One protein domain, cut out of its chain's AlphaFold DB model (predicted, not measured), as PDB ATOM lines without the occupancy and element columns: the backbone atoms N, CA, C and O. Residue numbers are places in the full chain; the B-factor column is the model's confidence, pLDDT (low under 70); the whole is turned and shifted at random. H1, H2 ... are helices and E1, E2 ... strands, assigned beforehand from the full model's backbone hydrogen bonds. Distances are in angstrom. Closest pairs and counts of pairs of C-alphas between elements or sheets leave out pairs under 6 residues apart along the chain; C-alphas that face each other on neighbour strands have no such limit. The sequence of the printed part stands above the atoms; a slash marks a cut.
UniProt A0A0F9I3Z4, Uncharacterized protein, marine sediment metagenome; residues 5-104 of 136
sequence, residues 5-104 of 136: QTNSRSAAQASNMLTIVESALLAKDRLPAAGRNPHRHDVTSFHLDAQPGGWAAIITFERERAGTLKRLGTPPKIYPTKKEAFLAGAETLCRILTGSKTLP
ATOM      1  N   GLN A   5     139.779 165.822  44.931       38.50
ATOM      2  CA  GLN A   5     140.271 166.153  43.580       38.50
ATOM      3  C   GLN A   5     139.201 166.080  42.468       38.50
ATOM      4  O   GLN A   5     139.255 166.849  41.506       38.50
ATOM      5  N   THR A   6     138.201 165.203  42.610       41.09
ATOM      6  CA  THR A   6     137.085 165.054  41.654       41.09
ATOM      7  C   THR A   6     136.184 166.290  41.643       41.09
ATOM      8  O   THR A   6     135.787 166.762  40.578       41.09
ATOM      9  N   ASN A   7     135.937 166.872  42.821       45.94
ATOM     10  CA  ASN A   7     135.097 168.060  42.963       45.94
ATOM     11  C   ASN A   7     135.756 169.306  42.358       45.94
ATOM     12  O   ASN A   7     135.076 170.095  41.711       45.94
ATOM     13  N   SER A   8     137.078 169.460  42.486       42.56
ATOM     14  CA  SER A   8     137.801 170.610  41.926       42.56
ATOM     15  C   SER A   8     137.839 170.605  40.396       42.56
ATOM     16  O   SER A   8     137.651 171.650  39.779       42.56
ATOM     17  N   ARG A   9     138.051 169.438  39.763       50.88
ATOM     18  CA  ARG A   9     138.034 169.323  38.291       50.88
ATOM     19  C   ARG A   9     136.633 169.501  37.716       50.88
ATOM     20  O   ARG A   9     136.485 170.227  36.741       50.88
ATOM     21  N   SER A  10     135.626 168.890  38.343       51.72
ATOM     22  CA  SER A  10     134.229 169.043  37.927       51.72
ATOM     23  C   SER A  10     133.770 170.499  38.045       51.72
ATOM     24  O   SER A  10     133.212 171.036  37.097       51.72
ATOM     25  N   ALA A  11     134.114 171.193  39.139       47.38
ATOM     26  CA  ALA A  11     133.805 172.614  39.312       47.38
ATOM     27  C   ALA A  11     134.546 173.523  38.313       47.38
ATOM     28  O   ALA A  11     133.936 174.419  37.740       47.38
ATOM     29  N   ALA A  12     135.834 173.277  38.042       53.25
ATOM     30  CA  ALA A  12     136.586 174.047  37.046       53.25
ATOM     31  C   ALA A  12     136.039 173.844  35.620       53.25
ATOM     32  O   ALA A  12     135.931 174.795  34.846       53.25
ATOM     33  N   GLN A  13     135.645 172.614  35.282       56.75
ATOM     34  CA  GLN A  13     135.009 172.293  34.005       56.75
ATOM     35  C   GLN A  13     133.578 172.864  33.924       56.75
ATOM     36  O   GLN A  13     133.176 173.330  32.858       56.75
ATOM     37  N   ALA A  14     132.856 172.920  35.050       55.59
ATOM     38  CA  ALA A  14     131.537 173.543  35.177       55.59
ATOM     39  C   ALA A  14     131.569 175.057  34.939       55.59
ATOM     40  O   ALA A  14     130.754 175.613  34.202       55.59
ATOM     41  N   SER A  15     132.535 175.741  35.553       58.62
ATOM     42  CA  SER A  15     132.747 177.166  35.314       58.62
ATOM     43  C   SER A  15     133.140 177.417  33.858       58.62
ATOM     44  O   SER A  15     132.622 178.342  33.247       58.62
ATOM     45  N   ASN A  16     133.957 176.547  33.254       75.06
ATOM     46  CA  ASN A  16     134.359 176.692  31.855       75.06
ATOM     47  C   ASN A  16     133.172 176.570  30.875       75.06
ATOM     48  O   ASN A  16     133.016 177.398  29.983       75.06
ATOM     49  N   MET A  17     132.289 175.583  31.054       86.88
ATOM     50  CA  MET A  17     131.138 175.382  30.160       86.88
ATOM     51  C   MET A  17     130.134 176.540  30.193       86.88
ATOM     52  O   MET A  17     129.662 176.957  29.134       86.88
ATOM     53  N   LEU A  18     129.820 177.075  31.380       84.44
ATOM     54  CA  LEU A  18     128.968 178.262  31.503       84.44
ATOM     55  C   LEU A  18     129.622 179.472  30.825       84.44
ATOM     56  O   LEU A  18     129.004 180.099  29.962       84.44
ATOM     57  N   THR A  19     130.897 179.736  31.133       83.88
ATOM     58  CA  THR A  19     131.653 180.851  30.550       83.88
ATOM     59  C   THR A  19     131.726 180.767  29.027       83.88
ATOM     60  O   THR A  19     131.632 181.801  28.366       83.88
ATOM     61  N   ILE A  20     131.831 179.569  28.441       86.06
ATOM     62  CA  ILE A  20     131.798 179.374  26.983       86.06
ATOM     63  C   ILE A  20     130.472 179.866  26.392       86.06
ATOM     64  O   ILE A  20     130.475 180.617  25.414       86.06
ATOM     65  N   VAL A  21     129.339 179.463  26.973       86.06
ATOM     66  CA  VAL A  21     128.010 179.852  26.474       86.06
ATOM     67  C   VAL A  21     127.798 181.357  26.632       86.06
ATOM     68  O   VAL A  21     127.373 182.016  25.684       86.06
ATOM     69  N   GLU A  22     128.146 181.923  27.786       84.88
ATOM     70  CA  GLU A  22     128.016 183.358  28.053       84.88
ATOM     71  C   GLU A  22     128.905 184.205  27.143       84.88
ATOM     72  O   GLU A  22     128.434 185.180  26.557       84.88
ATOM     73  N   SER A  23     130.168 183.806  26.968       80.44
ATOM     74  CA  SER A  23     131.112 184.492  26.081       80.44
ATOM     75  C   SER A  23     130.636 184.448  24.633       80.44
ATOM     76  O   SER A  23     130.713 185.449  23.926       80.44
ATOM     77  N   ALA A  24     130.075 183.317  24.192       83.94
ATOM     78  CA  ALA A  24     129.503 183.190  22.859       83.94
ATOM     79  C   ALA A  24     128.246 184.060  22.671       83.94
ATOM     80  O   ALA A  24     128.070 184.676  21.619       83.94
ATOM     81  N   LEU A  25     127.374 184.149  23.681       84.12
ATOM     82  CA  LEU A  25     126.211 185.041  23.652       84.12
ATOM     83  C   LEU A  25     126.627 186.518  23.630       84.12
ATOM     84  O   LEU A  25     126.046 187.294  22.873       84.12
ATOM     85  N   LEU A  26     127.641 186.892  24.414       79.94
ATOM     86  CA  LEU A  26     128.213 188.238  24.428       79.94
ATOM     87  C   LEU A  26     128.827 188.596  23.069       79.94
ATOM     88  O   LEU A  26     128.541 189.653  22.521       79.94
ATOM     89  N   ALA A  27     129.604 187.682  22.487       75.88
ATOM     90  CA  ALA A  27     130.209 187.812  21.162       75.88
ATOM     91  C   ALA A  27     129.178 188.033  20.035       75.88
ATOM     92  O   ALA A  27     129.480 188.662  19.021       75.88
ATOM     93  N   LYS A  28     127.958 187.515  20.208       77.25
ATOM     94  CA  LYS A  28     126.833 187.680  19.277       77.25
ATOM     95  C   LYS A  28     125.960 188.906  19.575       77.25
ATOM     96  O   LYS A  28     124.951 189.068  18.896       77.25
ATOM     97  N   ASP A  29     126.299 189.700  20.591       75.38
ATOM     98  CA  ASP A  29     125.471 190.793  21.125       75.38
ATOM     99  C   ASP A  29     124.038 190.341  21.477       75.38
ATOM    100  O   ASP A  29     123.045 191.042  21.299       75.38
ATOM    101  N   ARG A  30     123.910 189.089  21.939       73.00
ATOM    102  CA  ARG A  30     122.619 188.461  22.265       73.00
ATOM    103  C   ARG A  30     122.261 188.541  23.739       73.00
ATOM    104  O   ARG A  30     121.154 188.149  24.109       73.00
ATOM    105  N   LEU A  31     123.177 189.007  24.582       67.00
ATOM    106  CA  LEU A  31     122.863 189.252  25.982       67.00
ATOM    107  C   LEU A  31     122.089 190.569  26.087       67.00
ATOM    108  O   LEU A  31     122.590 191.598  25.639       67.00
ATOM    109  N   PRO A  32     120.889 190.574  26.690       60.28
ATOM    110  CA  PRO A  32     120.168 191.816  26.905       60.28
ATOM    111  C   PRO A  32     121.006 192.767  27.775       60.28
ATOM    112  O   PRO A  32     121.706 192.328  28.698       60.28
ATOM    113  N   ALA A  33     120.915 194.071  27.487       56.00
ATOM    114  CA  ALA A  33     121.512 195.116  28.316       56.00
ATOM    115  C   ALA A  33     121.139 194.899  29.795       56.00
ATOM    116  O   ALA A  33     120.013 194.484  30.102       56.00
ATOM    117  N   ALA A  34     122.102 195.126  30.696       47.44
ATOM    118  CA  ALA A  34     121.932 194.912  32.132       47.44
ATOM    119  C   ALA A  34     120.617 195.553  32.621       47.44
ATOM    120  O   ALA A  34     120.340 196.711  32.316       47.44
ATOM    121  N   GLY A  35     119.780 194.768  33.309       45.31
ATOM    122  CA  GLY A  35     118.455 195.186  33.792       45.31
ATOM    123  C   GLY A  35     117.243 194.635  33.025       45.31
ATOM    124  O   GLY A  35     116.133 194.715  33.537       45.31
ATOM    125  N   ARG A  36     117.413 194.031  31.836       49.16
ATOM    126  CA  ARG A  36     116.293 193.443  31.062       49.16
ATOM    127  C   ARG A  36     116.030 191.954  31.295       49.16
ATOM    128  O   ARG A  36     115.010 191.455  30.830       49.16
ATOM    129  N   ASN A  37     116.919 191.245  31.986       54.03
ATOM    130  CA  ASN A  37     116.690 189.850  32.350       54.03
ATOM    131  C   ASN A  37     117.113 189.608  33.809       54.03
ATOM    132  O   ASN A  37     118.318 189.529  34.065       54.03
ATOM    133  N   PRO A  38     116.159 189.512  34.756       52.28
ATOM    134  CA  PRO A  38     116.467 189.309  36.172       52.28
ATOM    135  C   PRO A  38     117.212 187.988  36.409       52.28
ATOM    136  O   PRO A  38     118.072 187.926  37.275       52.28
ATOM    137  N   HIS A  39     117.001 186.984  35.552       55.22
ATOM    138  CA  HIS A  39     117.614 185.660  35.686       55.22
ATOM    139  C   HIS A  39     119.049 185.554  35.173       55.22
ATOM    140  O   HIS A  39     119.675 184.506  35.321       55.22
ATOM    141  N   ARG A  40     119.594 186.613  34.558       55.44
ATOM    142  CA  ARG A  40     120.986 186.614  34.084       55.44
ATOM    143  C   ARG A  40     121.975 186.425  35.235       55.44
ATOM    144  O   ARG A  40     123.020 185.825  35.023       55.44
ATOM    145  N   HIS A  41     121.647 186.941  36.414       57.31
ATOM    146  CA  HIS A  41     122.495 186.840  37.602       57.31
ATOM    147  C   HIS A  41     122.227 185.572  38.409       57.31
ATOM    148  O   HIS A  41     123.036 185.204  39.250       57.31
ATOM    149  N   ASP A  42     121.143 184.863  38.095       72.56
ATOM    150  CA  ASP A  42     120.739 183.710  38.875       72.56
ATOM    151  C   ASP A  42     121.485 182.446  38.461       72.56
ATOM    152  O   ASP A  42     121.423 181.503  39.215       72.56
ATOM    153  N   VAL A  43     122.157 182.328  37.309       76.81
ATOM    154  CA  VAL A  43     122.837 181.066  36.928       76.81
ATOM    155  C   VAL A  43     124.263 181.027  37.483       76.81
ATOM    156  O   VAL A  43     125.076 181.883  37.162       76.81
ATOM    157  N   THR A  44     124.602 179.996  38.260       79.19
ATOM    158  CA  THR A  44     125.913 179.875  38.933       79.19
ATOM    159  C   THR A  44     126.837 178.826  38.333       79.19
ATOM    160  O   THR A  44     128.055 178.949  38.434       79.19
ATOM    161  N   SER A  45     126.299 177.763  37.736       82.12
ATOM    162  CA  SER A  45     127.132 176.750  37.083       82.12
ATOM    163  C   SER A  45     126.384 175.976  36.014       82.12
ATOM    164  O   SER A  45     125.163 175.829  36.069       82.12
ATOM    165  N   PHE A  46     127.145 175.435  35.065       85.88
ATOM    166  CA  PHE A  46     126.668 174.496  34.064       85.88
ATOM    167  C   PHE A  46     127.706 173.392  33.870       85.88
ATOM    168  O   PHE A  46     128.829 173.679  33.487       85.88
ATOM    169  N   HIS A  47     127.350 172.137  34.123       87.19
ATOM    170  CA  HIS A  47     128.237 170.993  33.900       87.19
ATOM    171  C   HIS A  47     127.488 169.776  33.383       87.19
ATOM    172  O   HIS A  47     126.258 169.746  33.340       87.19
ATOM    173  N   LEU A  48     128.255 168.762  32.992       88.75
ATOM    174  CA  LEU A  48     127.734 167.460  32.613       88.75
ATOM    175  C   LEU A  48     127.983 166.476  33.743       88.75
ATOM    176  O   LEU A  48     129.107 166.375  34.234       88.75
ATOM    177  N   ASP A  49     126.950 165.732  34.107       86.50
ATOM    178  CA  ASP A  49     127.046 164.675  35.100       86.50
ATOM    179  C   ASP A  49     126.739 163.317  34.467       86.50
ATOM    180  O   ASP A  49     125.842 163.192  33.623       86.50
ATOM    181  N   ALA A  50     127.515 162.306  34.853       86.81
ATOM    182  CA  ALA A  50     127.333 160.944  34.373       86.81
ATOM    183  C   ALA A  50     126.167 160.299  35.126       86.81
ATOM    184  O   ALA A  50     126.121 160.309  36.354       86.81
ATOM    185  N   GLN A  51     125.221 159.727  34.388       86.38
ATOM    186  CA  GLN A  51     124.013 159.118  34.937       86.38
ATOM    187  C   GLN A  51     123.815 157.717  34.346       86.38
ATOM    188  O   GLN A  51     124.314 157.429  33.254       86.38
ATOM    189  N   PRO A  52     123.085 156.815  35.025       87.75
ATOM    190  CA  PRO A  52     122.726 155.529  34.440       87.75
ATOM    191  C   PRO A  52     122.036 155.726  33.083       87.75
ATOM    192  O   PRO A  52     120.980 156.346  33.000       87.75
ATOM    193  N   GLY A  53     122.651 155.219  32.012       87.62
ATOM    194  CA  GLY A  53     122.137 155.355  30.646       87.62
ATOM    195  C   GLY A  53     122.621 156.582  29.864       87.62
ATOM    196  O   GLY A  53     122.182 156.754  28.729       87.62
ATOM    197  N   GLY A  54     123.521 157.413  30.408       91.81
ATOM    198  CA  GLY A  54     124.157 158.481  29.635       91.81
ATOM    199  C   GLY A  54     124.612 159.687  30.454       91.81
ATOM    200  O   GLY A  54     125.232 159.560  31.506       91.81
ATOM    201  N   TRP A  55     124.324 160.875  29.934       90.75
ATOM    202  CA  TRP A  55     124.795 162.153  30.457       90.75
ATOM    203  C   TRP A  55     123.645 163.126  30.667       90.75
ATOM    204  O   TRP A  55     122.722 163.210  29.856       90.75
ATOM    205  N   ALA A  56     123.727 163.893  31.746       88.75
ATOM    206  CA  ALA A  56     122.768 164.926  32.098       88.75
ATOM    207  C   ALA A  56     123.444 166.299  32.118       88.75
ATOM    208  O   ALA A  56     124.529 166.455  32.673       88.75
ATOM    209  N   ALA A  57     122.782 167.305  31.548       87.69
ATOM    210  CA  ALA A  57     123.151 168.702  31.746       87.69
ATOM    211  C   ALA A  57     122.622 169.193  33.096       87.69
ATOM    212  O   ALA A  57     121.414 169.163  33.340       87.69
ATOM    213  N   ILE A  58     123.520 169.669  33.952       85.88
ATOM    214  CA  ILE A  58     123.204 170.203  35.273       85.88
ATOM    215  C   ILE A  58     123.461 171.706  35.262       85.88
ATOM    216  O   ILE A  58     124.594 172.145  35.081       85.88
ATOM    217  N   ILE A  59     122.399 172.488  35.459       84.19
ATOM    218  CA  ILE A  59     122.447 173.948  35.570       84.19
ATOM    219  C   ILE A  59     122.032 174.318  36.993       84.19
ATOM    220  O   ILE A  59     120.978 173.883  37.464       84.19
ATOM    221  N   THR A  60     122.861 175.100  37.677       80.88
ATOM    222  CA  THR A  60     122.617 175.537  39.060       80.88
ATOM    223  C   THR A  60     122.325 177.025  39.093       80.88
ATOM    224  O   THR A  60     122.858 177.766  38.267       80.88
ATOM    225  N   PHE A  61     121.512 177.451  40.063       79.50
ATOM    226  CA  PHE A  61     121.151 178.849  40.257       79.50
ATOM    227  C   PHE A  61     121.597 179.401  41.625       79.50
ATOM    228  O   PHE A  61     121.715 178.635  42.585       79.50
ATOM    229  N   GLU A  62     121.871 180.705  41.718       70.25
ATOM    230  CA  GLU A  62     122.131 181.444  42.949       70.25
ATOM    231  C   GLU A  62     120.836 181.537  43.760       70.25
ATOM    232  O   GLU A  62     119.739 181.729  43.237       70.25
ATOM    233  N   ARG A  63     120.950 181.301  45.065       58.00
ATOM    234  CA  ARG A  63     119.809 181.211  45.971       58.00
ATOM    235  C   ARG A  63     119.487 182.596  46.521       58.00
ATOM    236  O   ARG A  63     120.161 183.033  47.450       58.00
ATOM    237  N   GLU A  64     118.402 183.225  46.078       47.59
ATOM    238  CA  GLU A  64     117.772 184.244  46.923       47.59
ATOM    239  C   GLU A  64     117.178 183.573  48.181       47.59
ATOM    240  O   GLU A  64     116.623 182.473  48.153       47.59
ATOM    241  N   ARG A  65     117.400 184.214  49.329       41.59
ATOM    242  CA  ARG A  65     117.067 183.789  50.699       41.59
ATOM    243  C   ARG A  65     115.698 183.090  50.841       41.59
ATOM    244  O   ARG A  65     114.687 183.772  50.907       41.59
ATOM    245  N   ALA A  66     115.687 181.764  51.013       34.97
ATOM    246  CA  ALA A  66     114.823 181.003  51.939       34.97
ATOM    247  C   ALA A  66     114.870 179.496  51.621       34.97
ATOM    248  O   ALA A  66     114.274 179.041  50.653       34.97
ATOM    249  N   GLY A  67     115.550 178.722  52.473       37.06
ATOM    250  CA  GLY A  67     115.187 177.347  52.861       37.06
ATOM    251  C   GLY A  67     115.197 176.204  51.839       37.06
ATOM    252  O   GLY A  67     115.690 175.130  52.166       37.06
ATOM    253  N   THR A  68     114.701 176.374  50.614       38.97
ATOM    254  CA  THR A  68     114.368 175.235  49.750       38.97
ATOM    255  C   THR A  68     114.504 175.602  48.276       38.97
ATOM    256  O   THR A  68     113.520 175.881  47.596       38.97
ATOM    257  N   LEU A  69     115.722 175.532  47.729       43.41
ATOM    258  CA  LEU A  69     115.864 175.407  46.272       43.41
ATOM    259  C   LEU A  69     115.572 173.967  45.872       43.41
ATOM    260  O   LEU A  69     116.451 173.112  45.797       43.41
ATOM    261  N   LYS A  70     114.288 173.718  45.644       39.69
ATOM    262  CA  LYS A  70     113.809 172.632  44.799       39.69
ATOM    263  C   LYS A  70     114.517 172.795  43.450       39.69
ATOM    264  O   LYS A  70     114.475 173.894  42.905       39.69
ATOM    265  N   ARG A  71     115.156 171.737  42.926       44.75
ATOM    266  CA  ARG A  71     115.482 171.603  41.491       44.75
ATOM    267  C   ARG A  71     114.301 172.179  40.705       44.75
ATOM    268  O   ARG A  71     113.237 171.561  40.684       44.75
ATOM    269  N   LEU A  72     114.425 173.395  40.178       41.53
ATOM    270  CA  LEU A  72     113.340 173.986  39.417       41.53
ATOM    271  C   LEU A  72     113.403 173.328  38.043       41.53
ATOM    272  O   LEU A  72     114.279 173.629  37.241       41.53
ATOM    273  N   GLY A  73     112.511 172.373  37.814       39.88
ATOM    274  CA  GLY A  73     112.390 171.690  36.537       39.88
ATOM    275  C   GLY A  73     112.608 170.190  36.653       39.88
ATOM    276  O   GLY A  73     113.504 169.717  37.345       39.88
ATOM    277  N   THR A  74     111.705 169.473  35.998       45.44
ATOM    278  CA  THR A  74     111.789 168.129  35.421       45.44
ATOM    279  C   THR A  74     113.128 167.391  35.602       45.44
ATOM    280  O   THR A  74     114.175 167.990  35.352       45.44
ATOM    281  N   PRO A  75     113.128 166.084  35.956       59.44
ATOM    282  CA  PRO A  75     114.357 165.295  36.004       59.44
ATOM    283  C   PRO A  75     115.192 165.530  34.739       59.44
ATOM    284  O   PRO A  75     114.622 165.567  33.641       59.44
ATOM    285  N   PRO A  76     116.512 165.747  34.883       68.75
ATOM    286  CA  PRO A  76     117.350 166.086  33.748       68.75
ATOM    287  C   PRO A  76     117.235 164.973  32.711       68.75
ATOM    288  O   PRO A  76     117.402 163.793  33.025       68.75
ATOM    289  N   LYS A  77     116.895 165.352  31.477       84.19
ATOM    290  CA  LYS A  77     116.841 164.406  30.366       84.19
ATOM    291  C   LYS A  77     118.226 163.782  30.204       84.19
ATOM    292  O   LYS A  77     119.226 164.497  30.179       84.19
ATOM    293  N   ILE A  78     118.254 162.457  30.114       89.94
ATOM    294  CA  ILE A  78     119.480 161.688  29.917       89.94
ATOM    295  C   ILE A  78     119.735 161.599  28.415       89.94
ATOM    296  O   ILE A  78     118.837 161.247  27.645       89.94
ATOM    297  N   TYR A  79     120.950 161.949  28.009       91.19
ATOM    298  CA  TYR A  79     121.398 161.905  26.625       91.19
ATOM    299  C   TYR A  79     122.477 160.833  26.444       91.19
ATOM    300  O   TYR A  79     123.339 160.703  27.315       91.19
ATOM    301  N   PRO A  80     122.477 160.094  25.322       91.62
ATOM    302  CA  PRO A  80     123.492 159.081  25.033       91.62
ATOM    303  C   PRO A  80     124.931 159.605  25.106       91.62
ATOM    304  O   PRO A  80     125.825 158.903  25.579       91.62
ATOM    305  N   THR A  81     125.167 160.845  24.668       90.94
ATOM    306  CA  THR A  81     126.517 161.419  24.589       90.94
ATOM    307  C   THR A  81     126.675 162.708  25.400       90.94
ATOM    308  O   THR A  81     125.738 163.496  25.553       90.94
ATOM    309  N   LYS A  82     127.906 162.982  25.867       90.25
ATOM    310  CA  LYS A  82     128.259 164.268  26.499       90.25
ATOM    311  C   LYS A  82     127.959 165.461  25.582       90.25
ATOM    312  O   LYS A  82     127.527 166.505  26.055       90.25
ATOM    313  N   LYS A  83     128.178 165.295  24.272       90.88
ATOM    314  CA  LYS A  83     127.926 166.313  23.242       90.88
ATOM    315  C   LYS A  83     126.451 166.701  23.192       90.88
ATOM    316  O   LYS A  83     126.127 167.880  23.267       90.88
ATOM    317  N   GLU A  84     125.555 165.720  23.120       90.94
ATOM    318  CA  GLU A  84     124.109 165.963  23.129       90.94
ATOM    319  C   GLU A  84     123.643 166.592  24.445       90.94
ATOM    320  O   GLU A  84     122.872 167.552  24.420       90.94
ATOM    321  N   ALA A  85     124.157 166.109  25.583       90.56
ATOM    322  CA  ALA A  85     123.868 166.705  26.884       90.56
ATOM    323  C   ALA A  85     124.316 168.173  26.937       90.56
ATOM    324  O   ALA A  85     123.543 169.040  27.347       90.56
ATOM    325  N   PHE A  86     125.526 168.476  26.458       91.12
ATOM    326  CA  PHE A  86     126.040 169.841  26.400       91.12
ATOM    327  C   PHE A  86     125.178 170.743  25.523       91.12
ATOM    328  O   PHE A  86     124.790 171.820  25.970       91.12
ATOM    329  N   LEU A  87     124.847 170.314  24.303       91.62
ATOM    330  CA  LEU A  87     124.037 171.109  23.381       91.62
ATOM    331  C   LEU A  87     122.658 171.418  23.972       91.62
ATOM    332  O   LEU A  87     122.237 172.572  23.969       91.62
ATOM    333  N   ALA A  88     121.995 170.424  24.563       90.69
ATOM    334  CA  ALA A  88     120.705 170.625  25.213       90.69
ATOM    335  C   ALA A  88     120.785 171.548  26.445       90.69
ATOM    336  O   ALA A  88     119.891 172.369  26.681       90.69
ATOM    337  N   GLY A  89     121.861 171.440  27.230       89.44
ATOM    338  CA  GLY A  89     122.146 172.353  28.336       89.44
ATOM    339  C   GLY A  89     122.379 173.784  27.849       89.44
ATOM    340  O   GLY A  89     121.774 174.720  28.369       89.44
ATOM    341  N   ALA A  90     123.171 173.956  26.791       90.25
ATOM    342  CA  ALA A  90     123.449 175.250  26.186       90.25
ATOM    343  C   ALA A  90     122.192 175.897  25.581       90.25
ATOM    344  O   ALA A  90     121.993 177.097  25.756       90.25
ATOM    345  N   GLU A  91     121.302 175.133  24.942       90.19
ATOM    346  CA  GLU A  91     120.001 175.641  24.478       90.19
ATOM    347  C   GLU A  91     119.139 176.129  25.647       90.19
ATOM    348  O   GLU A  91     118.482 177.171  25.559       90.19
ATOM    349  N   THR A  92     119.156 175.382  26.756       88.00
ATOM    350  CA  THR A  92     118.433 175.741  27.980       88.00
ATOM    351  C   THR A  92     118.983 177.040  28.562       88.00
ATOM    352  O   THR A  92     118.205 177.952  28.840       88.00
ATOM    353  N   LEU A  93     120.308 177.179  28.647       85.62
ATOM    354  CA  LEU A  93     120.969 178.422  29.051       85.62
ATOM    355  C   LEU A  93     120.631 179.584  28.119       85.62
ATOM    356  O   LEU A  93     120.267 180.654  28.593       85.62
ATOM    357  N   CYS A  94     120.678 179.387  26.800       86.06
ATOM    358  CA  CYS A  94     120.311 180.432  25.846       86.06
ATOM    359  C   CYS A  94     118.869 180.897  26.071       86.06
ATOM    360  O   CYS A  94     118.598 182.100  26.056       86.06
ATOM    361  N   ARG A  95     117.951 179.962  26.344       84.56
ATOM    362  CA  ARG A  95     116.557 180.281  26.648       84.56
ATOM    363  C   ARG A  95     116.422 181.070  27.947       84.56
ATOM    364  O   ARG A  95     115.679 182.043  27.960       84.56
ATOM    365  N   ILE A  96     117.134 180.679  29.000       81.62
ATOM    366  CA  ILE A  96     117.129 181.379  30.294       81.62
ATOM    367  C   ILE A  96     117.693 182.798  30.137       81.62
ATOM    368  O   ILE A  96     117.076 183.765  30.572       81.62
ATOM    369  N   LEU A  97     118.842 182.934  29.472       80.62
ATOM    370  CA  LEU A  97     119.604 184.182  29.400       80.62
ATOM    371  C   LEU A  97     119.078 185.164  28.345       80.62
ATOM    372  O   LEU A  97     119.210 186.377  28.518       80.62
ATOM    373  N   THR A  98     118.482 184.669  27.258       80.00
ATOM    374  CA  THR A  98     118.071 185.499  26.106       80.00
ATOM    375  C   THR A  98     116.609 185.338  25.698       80.00
ATOM    376  O   THR A  98     116.147 186.043  24.807       80.00
ATOM    377  N   GLY A  99     115.878 184.381  26.277       79.94
ATOM    378  CA  GLY A  99     114.537 183.994  25.822       79.94
ATOM    379  C   GLY A  99     114.523 183.100  24.573       79.94
ATOM    380  O   GLY A  99     113.488 182.519  24.249       79.94
ATOM    381  N   SER A 100     115.659 182.920  23.887       82.69
ATOM    382  CA  SER A 100     115.777 182.134  22.650       82.69
ATOM    383  C   SER A 100     116.597 180.863  22.849       82.69
ATOM    384  O   SER A 100     117.681 180.901  23.416       82.69
ATOM    385  N   LYS A 101     116.131 179.738  22.294       86.31
ATOM    386  CA  LYS A 101     116.885 178.470  22.267       86.31
ATOM    387  C   LYS A 101     118.029 178.453  21.251       86.31
ATOM    388  O   LYS A 101     118.803 177.508  21.229       86.31
ATOM    389  N   THR A 102     118.124 179.462  20.385       88.00
ATOM    390  CA  THR A 102     119.127 179.474  19.312       88.00
ATOM    391  C   THR A 102     120.519 179.485  19.927       88.00
ATOM    392  O   THR A 102     120.828 180.387  20.708       88.00
ATOM    393  N   LEU A 103     121.372 178.535  19.560       89.31
ATOM    394  CA  LEU A 103     122.751 178.498  20.038       89.31
ATOM    395  C   LEU A 103     123.584 179.626  19.402       89.31
ATOM    396  O   LEU A 103     123.372 179.974  18.239       89.31
ATOM    397  N   PRO A 104     124.527 180.235  20.138       86.62
ATOM    398  CA  PRO A 104     125.425 181.262  19.604       86.62
ATOM    399  C   PRO A 104     126.627 180.689  18.835       86.62
ATOM    400  O   PRO A 104     127.448 181.456  18.331       86.62
TER     401      PRO A 104
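This is residues 5 to 104 of the 136 residues of an uncharacterized protein of marine sediment metagenome (UniProt A0A0F9I3Z4). A small two-stranded hairpin, E1 and E2, is set in the opening of a wide V made by two helices: the long H1 packs on E1 with its residues 10 to 21, and H2 packs on both strands, with more of its contacts on E2. The helices meet through residues 21 to 25 of H1 and 90 to 94 of H2, and two long loops, residues 28 to 42 and 62 to 81, swing out round this body. The printed part has 100 residues with two named helices and two named strands, in the order H1, E1, E2, H2; the sheet is E1 - E2, antiparallel, and the class is mixed, helices and strands. The whole is compact, with a radius of gyration of the C-alphas of 13.8 A and spans of 39 by 34 by 28 A.

The sheet is formed by E1, residues 43 to 51, and E2, residues 54 to 61, a hairpin of antiparallel neighbours at 160 degrees between their directions. N 47 and O 58 are 2.9 A apart and N 58 and O 47 are 2.8 A apart, both within hydrogen-bond range. H2, residues 82 to 98, comes closest to E2 at the C-alphas of Ala 57 and Gly 89, 5.1 A apart, and to E1 at those of Leu 48 and Phe 86, 6.9 A apart. H1, residues 5 to 27, comes closest to E1 at the C-alphas of Ala 14 and His 47, 4.4 A apart. H1 and E2 are apart. H1 touches H2 with its residues 21 to 25 alone; the closest C-alphas are those of Val 21 and Ala 90, 6.5 A apart. The two helices run the same way at a steep tilt of 52 degrees. In H1 and H2 every O i to N i+4 pair is within hydrogen-bond range.

E1 begins at C-alpha 43, (122.837, 181.066, 36.928), and measures 22.1 A from first to last C-alpha; E2 measures 23.2 A. H1 begins at C-alpha 5, (140.271, 166.153, 43.580), and measures 32.8 A. H2 measures 23.6 A and ends at C-alpha 98, (118.071, 185.499, 26.106).

The two C-alphas farthest apart are those of Gly 35 and Gly 53, 40.1 A. The printed part has no cut. The links H1 to E1, 15 residues, and E2 to H2, 20 residues, are long; the link E1 to E2, 2 residues, is tight. The mean pLDDT of the printed part is 72.2, and confidence is under 70 in residues 5 to 15, 31 to 41 and 63 to 76 of this predicted model.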